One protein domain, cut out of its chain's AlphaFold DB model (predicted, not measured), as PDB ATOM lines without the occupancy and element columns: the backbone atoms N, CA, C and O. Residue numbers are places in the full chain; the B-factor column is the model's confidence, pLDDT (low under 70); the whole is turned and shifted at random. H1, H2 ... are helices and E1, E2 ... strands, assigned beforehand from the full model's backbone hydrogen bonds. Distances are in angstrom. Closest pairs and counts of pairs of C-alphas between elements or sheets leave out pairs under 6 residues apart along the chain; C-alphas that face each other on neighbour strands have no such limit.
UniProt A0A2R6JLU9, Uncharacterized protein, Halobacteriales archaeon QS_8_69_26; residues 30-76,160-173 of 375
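What this domain is: This is residues 30 to 76 and 160 to 173 of the 375 residues of an uncharacterized protein of Halobacteriales archaeon QS_8_69_26 (UniProt A0A2R6JLU9). Look first for a strongly twisted sheet of four strands, curled like part of a barrel, with H1 packed over one face, chiefly on E4. The shorter H2 has a smaller contact with the sheet, mostly with E3. The printed part has 61 residues, with two named helices and four named strands, H1 E1 H2 E2 E3 E4 along the chain; the sheet's order is E1 E4 E3 E2, all antiparallel, and the class is mixed, helices and strands. It is compact, with a radius of gyration of the C-alphas of 11.1 A, and elongated, spanning 32 by 19 by 18 A.

How they stand to each other: Begin at inner strand E4, residues 162 to 169, whose pairing is staggered. Over residues 162 to 164 it pairs with edge strand E1, residues 43 to 45, where N 43 and O 164 are 2.9 A apart, within hydrogen-bond range. Over 164 to 169 it pairs with E3, residues 67 to 73, where N 72 and O 165 are 2.8 A apart. E3 forms a hairpin with edge strand E2, residues 61 to 64; N 64 and O 67 are 2.8 A apart. H1, residues 30 to 40, and H2, residues 50 to 58, are on this sheet in two layers, helices on one face of a sheet. The closest C-alphas of H1 and E4, Ala 38 and Glu 165, are 4.3 A apart; those of H2 and E3, Val 56 and Leu 71, 7.2 A. H1 and H2 are close but not clearly touching, at a steep tilt of 63 degrees, with Asp 31 and Leu 55 closest, their C-alphas 6.9 A apart. In both helices every O i to N i+4 pair is within hydrogen-bond range.

Where its parts are: Find C-alpha 30 at (-26.099, 29.539, -15.425); from there H1 runs 15.7 A to residue 40. E4 runs 21.6 A to C-alpha 169 at (-28.364, 8.265, -22.655), E3 19.3 A and H2 12.1 A.

The domain as a whole: The C-alphas farthest apart, those of Asp 47 and Ser 172, are 33.5 A apart. Residues 77 to 159 are not printed; C-alphas 76 and 160 are 9.5 A apart across this cut, between E3 and E4. The links printed whole are tight. The model's mean pLDDT over the printed part is 96.2, and no printed residue is under 70.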
ATOM      1  N   ARG A  30     -26.013  30.077 -16.783       97.56
ATOM      2  CA  ARG A  30     -26.099  29.539 -15.425       97.56
ATOM      3  C   ARG A  30     -26.469  28.062 -15.467       97.56
ATOM      4  O   ARG A  30     -25.760  27.254 -14.872       97.56
ATOM      5  N   ASP A  31     -27.523  27.725 -16.187       98.06
ATOM      6  CA  ASP A  31     -28.044  26.372 -16.312       98.06
ATOM      7  C   ASP A  31     -27.019  25.496 -17.038       98.06
ATOM      8  O   ASP A  31     -26.684  24.408 -16.578       98.06
ATOM      9  N   ARG A  32     -26.360  26.042 -18.069       98.00
ATOM     10  CA  ARG A  32     -25.230  25.396 -18.751       98.00
ATOM     11  C   ARG A  32     -24.094  25.012 -17.809       98.00
ATOM     12  O   ARG A  32     -23.472  23.968 -17.986       98.00
ATOM     13  N   LYS A  33     -23.784  25.859 -16.823       97.69
ATOM     14  CA  LYS A  33     -22.743  25.560 -15.831       97.69
ATOM     15  C   LYS A  33     -23.146  24.370 -14.958       97.69
ATOM     16  O   LYS A  33     -22.290  23.543 -14.667       97.69
ATOM     17  N   VAL A  34     -24.418  24.289 -14.563       98.12
ATOM     18  CA  VAL A  34     -24.949  23.154 -13.795       98.12
ATOM     19  C   VAL A  34     -24.920  21.880 -14.630       98.12
ATOM     20  O   VAL A  34     -24.374  20.891 -14.167       98.12
ATOM     21  N   LEU A  35     -25.423  21.917 -15.868       98.19
ATOM     22  CA  LEU A  35     -25.455  20.746 -16.750       98.19
ATOM     23  C   LEU A  35     -24.047  20.218 -17.064       98.19
ATOM     24  O   LEU A  35     -23.824  19.015 -17.035       98.19
ATOM     25  N   ARG A  36     -23.060  21.100 -17.286       98.12
ATOM     26  CA  ARG A  36     -21.656  20.676 -17.451       98.12
ATOM     27  C   ARG A  36     -21.098  20.022 -16.190       98.12
ATOM     28  O   ARG A  36     -20.486  18.968 -16.290       98.12
ATOM     29  N   ALA A  37     -21.343  20.613 -15.019       97.88
ATOM     30  CA  ALA A  37     -20.930  20.006 -13.756       97.88
ATOM     31  C   ALA A  37     -21.595  18.635 -13.557       97.88
ATOM     32  O   ALA A  37     -20.915  17.691 -13.177       97.88
ATOM     33  N   ALA A  38     -22.884  18.506 -13.891       98.00
ATOM     34  CA  ALA A  38     -23.628  17.251 -13.813       98.00
ATOM     35  C   ALA A  38     -23.026  16.138 -14.692       98.00
ATOM     36  O   ALA A  38     -23.023  14.988 -14.266       98.00
ATOM     37  N   VAL A  39     -22.479  16.474 -15.870       97.81
ATOM     38  CA  VAL A  39     -21.779  15.523 -16.761       97.81
ATOM     39  C   VAL A  39     -20.390  15.144 -16.236       97.81
ATOM     40  O   VAL A  39     -19.965  14.000 -16.380       97.81
ATOM     41  N   GLU A  40     -19.645  16.103 -15.684       96.06
ATOM     42  CA  GLU A  40     -18.230  15.915 -15.339       96.06
ATOM     43  C   GLU A  40     -18.019  15.281 -13.956       96.06
ATOM     44  O   GLU A  40     -17.242  14.334 -13.821       96.06
ATOM     45  N   GLU A  41     -18.672  15.819 -12.925       95.56
ATOM     46  CA  GLU A  41     -18.418  15.467 -11.519       95.56
ATOM     47  C   GLU A  41     -19.677  15.399 -10.637       95.56
ATOM     48  O   GLU A  41     -19.581  15.036  -9.464       95.56
ATOM     49  N   GLY A  42     -20.849  15.721 -11.190       96.31
ATOM     50  CA  GLY A  42     -22.083  15.946 -10.442       96.31
ATOM     51  C   GLY A  42     -22.184  17.382  -9.912       96.31
ATOM     52  O   GLY A  42     -21.200  18.021  -9.542       96.31
ATOM     53  N   TYR A  43     -23.401  17.923  -9.852       97.94
ATOM     54  CA  TYR A  43     -23.688  19.186  -9.171       97.94
ATOM     55  C   TYR A  43     -24.329  18.907  -7.811       97.94
ATOM     56  O   TYR A  43     -25.257  18.111  -7.731       97.94
ATOM     57  N   SER A  44     -23.887  19.589  -6.750       97.69
ATOM     58  CA  SER A  44     -24.403  19.395  -5.388       97.69
ATOM     59  C   SER A  44     -24.775  20.719  -4.716       97.69
ATOM     60  O   SER A  44     -24.062  21.715  -4.855       97.69
ATOM     61  N   THR A  45     -25.860  20.728  -3.938       97.62
ATOM     62  CA  THR A  45     -26.297  21.876  -3.122       97.62
ATOM     63  C   THR A  45     -27.050  21.427  -1.867       97.62
ATOM     64  O   THR A  45     -27.777  20.441  -1.903       97.62
ATOM     65  N   ASP A  46     -26.923  22.167  -0.764       97.81
ATOM     66  CA  ASP A  46     -27.699  21.920   0.464       97.81
ATOM     67  C   ASP A  46     -29.083  22.589   0.436       97.81
ATOM     68  O   ASP A  46     -29.994  22.175   1.150       97.81
ATOM     69  N   ASP A  47     -29.247  23.626  -0.390       96.75
ATOM     70  CA  ASP A  47     -30.491  24.381  -0.537       96.75
ATOM     71  C   ASP A  47     -30.741  24.656  -2.030       96.75
ATOM     72  O   ASP A  47     -30.087  25.524  -2.621       96.75
ATOM     73  N   PRO A  48     -31.591  23.858  -2.702       96.00
ATOM     74  CA  PRO A  48     -31.780  23.943  -4.138       96.00
ATOM     75  C   PRO A  48     -32.741  25.094  -4.461       96.00
ATOM     76  O   PRO A  48     -33.934  25.011  -4.137       96.00
ATOM     77  N   PRO A  49     -32.253  26.159  -5.123       96.44
ATOM     78  CA  PRO A  49     -33.071  27.324  -5.434       96.44
ATOM     79  C   PRO A  49     -34.137  26.993  -6.488       96.44
ATOM     80  O   PRO A  49     -33.962  26.086  -7.302       96.44
ATOM     81  N   ASP A  50     -35.212  27.785  -6.536       94.75
ATOM     82  CA  ASP A  50     -36.339  27.566  -7.461       94.75
ATOM     83  C   ASP A  50     -35.912  27.464  -8.931       94.75
ATOM     84  O   ASP A  50     -36.456  26.654  -9.676       94.75
ATOM     85  N   TRP A  51     -34.904  28.234  -9.356       95.88
ATOM     86  CA  TRP A  51     -34.411  28.166 -10.735       95.88
ATOM     87  C   TRP A  51     -33.766  26.815 -11.067       95.88
ATOM     88  O   TRP A  51     -33.909  26.348 -12.192       95.88
ATOM     89  N   LEU A  52     -33.106  26.165 -10.102       97.38
ATOM     90  CA  LEU A  52     -32.511  24.841 -10.293       97.38
ATOM     91  C   LEU A  52     -33.604  23.774 -10.370       97.38
ATOM     92  O   LEU A  52     -33.578  22.924 -11.252       97.38
ATOM     93  N   ARG A  53     -34.602  23.858  -9.483       96.44
ATOM     94  CA  ARG A  53     -35.780  22.977  -9.520       96.44
ATOM     95  C   ARG A  53     -36.519  23.105 -10.850       96.44
ATOM     96  O   ARG A  53     -36.916  22.100 -11.426       96.44
ATOM     97  N   LYS A  54     -36.662  24.335 -11.354       94.75
ATOM     98  CA  LYS A  54     -37.265  24.614 -12.659       94.75
ATOM     99  C   LYS A  54     -36.442  24.023 -13.807       94.75
ATOM    100  O   LYS A  54     -37.032  23.407 -14.690       94.75
ATOM    101  N   LEU A  55     -35.115  24.184 -13.788       95.69
ATOM    102  CA  LEU A  55     -34.213  23.590 -14.780       95.69
ATOM    103  C   LEU A  55     -34.401  22.072 -14.851       95.69
ATOM    104  O   LEU A  55     -34.700  21.547 -15.920       95.69
ATOM    105  N   VAL A  56     -34.290  21.395 -13.706       95.69
ATOM    106  CA  VAL A  56     -34.404  19.935 -13.605       95.69
ATOM    107  C   VAL A  56     -35.806  19.459 -13.993       95.69
ATOM    108  O   VAL A  56     -35.949  18.558 -14.806       95.69
ATOM    109  N   SER A  57     -36.859  20.131 -13.516       92.38
ATOM    110  CA  SER A  57     -38.244  19.802 -13.884       92.38
ATOM    111  C   SER A  57     -38.540  19.962 -15.380       92.38
ATOM    112  O   SER A  57     -39.501  19.376 -15.873       92.38
ATOM    113  N   GLY A  58     -37.797  20.822 -16.078       91.00
ATOM    114  CA  GLY A  58     -37.981  21.096 -17.501       91.00
ATOM    115  C   GLY A  58     -37.052  20.304 -18.418       91.00
ATOM    116  O   GLY A  58     -37.259  20.348 -19.629       91.00
ATOM    117  N   THR A  59     -36.055  19.611 -17.864       93.38
ATOM    118  CA  THR A  59     -34.948  19.015 -18.617       93.38
ATOM    119  C   THR A  59     -34.765  17.564 -18.195       93.38
ATOM    120  O   THR A  59     -33.983  17.284 -17.298       93.38
ATOM    121  N   GLY A  60     -35.491  16.648 -18.837       92.56
ATOM    122  CA  GLY A  60     -35.242  15.210 -18.670       92.56
ATOM    123  C   GLY A  60     -34.001  14.756 -19.441       92.56
ATOM    124  O   GLY A  60     -33.156  14.057 -18.902       92.56
ATOM    125  N   PHE A  61     -33.852  15.237 -20.679       95.06
ATOM    126  CA  PHE A  61     -32.710  14.942 -21.544       95.06
ATOM    127  C   PHE A  61     -32.089  16.226 -22.098       95.06
ATOM    128  O   PHE A  61     -32.766  17.247 -22.247       95.06
ATOM    129  N   PHE A  62     -30.804  16.178 -22.446       96.25
ATOM    130  CA  PHE A  62     -30.119  17.242 -23.184       96.25
ATOM    131  C   PHE A  62     -28.950  16.685 -24.008       96.25
ATOM    132  O   PHE A  62     -28.429  15.608 -23.722       96.25
ATOM    133  N   ALA A  63     -28.519  17.425 -25.031       95.31
ATOM    134  CA  ALA A  63     -27.400  17.033 -25.889       95.31
ATOM    135  C   ALA A  63     -26.131  17.851 -25.589       95.31
ATOM    136  O   ALA A  63     -26.166  19.081 -25.568       95.31
ATOM    137  N   ALA A  64     -24.986  17.192 -25.411       96.06
ATOM    138  CA  ALA A  64     -23.679  17.829 -25.232       96.06
ATOM    139  C   ALA A  64     -22.577  17.030 -25.941       96.06
ATOM    140  O   ALA A  64     -22.544  15.804 -25.867       96.06
ATOM    141  N   ASP A  65     -21.673  17.718 -26.647       92.56
ATOM    142  CA  ASP A  65     -20.527  17.108 -27.346       92.56
ATOM    143  C   ASP A  65     -20.897  15.926 -28.270       92.56
ATOM    144  O   ASP A  65     -20.175  14.935 -28.374       92.56
ATOM    145  N   GLY A  66     -22.050  16.026 -28.943       88.94
ATOM    146  CA  GLY A  66     -22.555  14.992 -29.854       88.94
ATOM    147  C   GLY A  66     -23.108  13.743 -29.160       88.94
ATOM    148  O   GLY A  66     -23.245  12.706 -29.802       88.94
ATOM    149  N   ARG A  67     -23.399  13.816 -27.857       93.81
ATOM    150  CA  ARG A  67     -24.029  12.749 -27.070       93.81
ATOM    151  C   ARG A  67     -25.270  13.270 -26.366       93.81
ATOM    152  O   ARG A  67     -25.346  14.458 -26.056       93.81
ATOM    153  N   HIS A  68     -26.201  12.372 -26.078       94.81
ATOM    154  CA  HIS A  68     -27.356  12.667 -25.244       94.81
ATOM    155  C   HIS A  68     -27.076  12.254 -23.804       94.81
ATOM    156  O   HIS A  68     -26.344  11.293 -23.557       94.81
ATOM    157  N   TYR A  69     -27.651  12.998 -22.871       96.81
ATOM    158  CA  TYR A  69     -27.572  12.723 -21.448       96.81
ATOM    159  C   TYR A  69     -28.967  12.773 -20.839       96.81
ATOM    160  O   TYR A  69     -29.755  13.656 -21.187       96.81
ATOM    161  N   GLU A  70     -29.244  11.836 -19.941       96.19
ATOM    162  CA  GLU A  70     -30.389  11.867 -19.037       96.19
ATOM    163  C   GLU A  70     -29.981  12.616 -17.772       96.19
ATOM    164  O   GLU A  70     -28.852  12.473 -17.296       96.19
ATOM    165  N   LEU A  71     -30.866  13.477 -17.276       96.56
ATOM    166  CA  LEU A  71     -30.626  14.281 -16.088       96.56
ATOM    167  C   LEU A  71     -31.323  13.654 -14.879       96.56
ATOM    168  O   LEU A  71     -32.541  13.740 -14.726       96.56
ATOM    169  N   ASP A  72     -30.522  13.101 -13.980       96.56
ATOM    170  CA  ASP A  72     -30.955  12.514 -12.721       96.56
ATOM    171  C   ASP A  72     -30.804  13.514 -11.568       96.56
ATOM    172  O   ASP A  72     -29.940  14.400 -11.576       96.56
ATOM    173  N   HIS A  73     -31.629  13.376 -10.527       97.31
ATOM    174  CA  HIS A  73     -31.527  14.235  -9.350       97.31
ATOM    175  C   HIS A  73     -32.047  13.595  -8.062       97.31
ATOM    176  O   HIS A  73     -32.890  12.706  -8.066       97.31
ATOM    177  N   THR A  74     -31.623  14.162  -6.931       97.56
ATOM    178  CA  THR A  74     -32.176  13.863  -5.596       97.56
ATOM    179  C   THR A  74     -32.947  15.043  -4.997       97.56
ATOM    180  O   THR A  74     -33.254  15.053  -3.808       97.56
ATOM    181  N   LEU A  75     -33.276  16.060  -5.809       97.56
ATOM    182  CA  LEU A  75     -34.090  17.203  -5.377       97.56
ATOM    183  C   LEU A  75     -35.450  16.760  -4.791       97.56
ATOM    184  O   LEU A  75     -36.034  15.804  -5.301       97.56
ATOM    185  N   PRO A  76     -36.005  17.491  -3.802       97.25
ATOM    186  CA  PRO A  76     -37.309  17.165  -3.229       97.25
ATOM    187  C   PRO A  76     -38.427  17.229  -4.268       97.25
ATOM    188  O   PRO A  76     -38.491  18.195  -5.037       97.25
ATOM    189  N   ALA A 160     -30.514  16.865   2.376       95.44
ATOM    190  CA  ALA A 160     -29.268  17.401   1.837       95.44
ATOM    191  C   ALA A 160     -28.043  16.495   2.130       95.44
ATOM    192  O   ALA A 160     -28.011  15.825   3.171       95.44
ATOM    193  N   PRO A 161     -26.993  16.537   1.285       96.75
ATOM    194  CA  PRO A 161     -26.879  17.363   0.079       96.75
ATOM    195  C   PRO A 161     -27.676  16.786  -1.097       96.75
ATOM    196  O   PRO A 161     -27.663  15.581  -1.332       96.75
ATOM    197  N   TYR A 162     -28.329  17.661  -1.861       97.94
ATOM    198  CA  TYR A 162     -29.024  17.270  -3.082       97.94
ATOM    199  C   TYR A 162     -28.084  17.320  -4.273       97.94
ATOM    200  O   TYR A 162     -27.280  18.247  -4.405       97.94
ATOM    201  N   THR A 163     -28.253  16.363  -5.169       98.00
ATOM    202  CA  THR A 163     -27.424  16.154  -6.347       98.00
ATOM    203  C   THR A 163     -28.229  16.293  -7.631       98.00
ATOM    204  O   THR A 163     -29.435  16.034  -7.662       98.00
ATOM    205  N   VAL A 164     -27.539  16.729  -8.679       98.19
ATOM    206  CA  VAL A 164     -27.969  16.671 -10.074       98.19
ATOM    207  C   VAL A 164     -26.822  16.044 -10.859       98.19
ATOM    208  O   VAL A 164     -25.706  16.570 -10.852       98.19
ATOM    209  N   GLU A 165     -27.089  14.918 -11.500       98.12
ATOM    210  CA  GLU A 165     -26.112  14.119 -12.237       98.12
ATOM    211  C   GLU A 165     -26.620  13.912 -13.661       98.12
ATOM    212  O   GLU A 165     -27.824  13.919 -13.902       98.12
ATOM    213  N   ALA A 166     -25.707  13.791 -14.619       98.06
ATOM    214  CA  ALA A 166     -26.067  13.538 -16.003       98.06
ATOM    215  C   ALA A 166     -25.381  12.262 -16.485       98.06
ATOM    216  O   ALA A 166     -24.150  12.179 -16.514       98.06
ATOM    217  N   THR A 167     -26.167  11.267 -16.880       97.38
ATOM    218  CA  THR A 167     -25.660   9.980 -17.361       97.38
ATOM    219  C   THR A 167     -25.802   9.895 -18.883       97.38
ATOM    220  O   THR A 167     -26.768  10.422 -19.433       97.38
ATOM    221  N   PRO A 168     -24.835   9.310 -19.623       97.19
ATOM    222  CA  PRO A 168     -24.990   9.134 -21.066       97.19
ATOM    223  C   PRO A 168     -26.249   8.322 -21.387       97.19
ATOM    224  O   PRO A 168     -26.369   7.184 -20.939       97.19
ATOM    225  N   ALA A 169     -27.129   8.892 -22.205       95.44
ATOM    226  CA  ALA A 169     -28.364   8.265 -22.655       95.44
ATOM    227  C   ALA A 169     -28.193   7.682 -24.065       95.44
ATOM    228  O   ALA A 169     -27.572   8.286 -24.949       95.44
ATOM    229  N   SER A 170     -28.752   6.497 -24.280       95.25
ATOM    230  CA  SER A 170     -28.891   5.892 -25.600       95.25
ATOM    231  C   SER A 170     -30.093   6.477 -26.346       95.25
ATOM    232  O   SER A 170     -30.994   7.059 -25.748       95.25
ATOM    233  N   LEU A 171     -30.151   6.290 -27.668       94.75
ATOM    234  CA  LEU A 171     -31.325   6.697 -28.452       94.75
ATOM    235  C   LEU A 171     -32.608   6.003 -27.966       94.75
ATOM    236  O   LEU A 171     -33.677   6.605 -27.999       94.75
ATOM    237  N   SER A 172     -32.497   4.763 -27.484       94.81
ATOM    238  CA  SER A 172     -33.623   4.024 -26.914       94.81
ATOM    239  C   SER A 172     -34.171   4.654 -25.638       94.81
ATOM    240  O   SER A 172     -35.387   4.664 -25.461       94.81
ATOM    241  N   ASP A 173     -33.312   5.243 -24.803       93.94
ATOM    242  CA  ASP A 173     -33.748   5.959 -23.596       93.94
ATOM    243  C   ASP A 173     -34.559   7.213 -23.977       93.94
ATOM    244  O   ASP A 173     -35.613   7.484 -23.397       93.94
TER     245      ASP A 173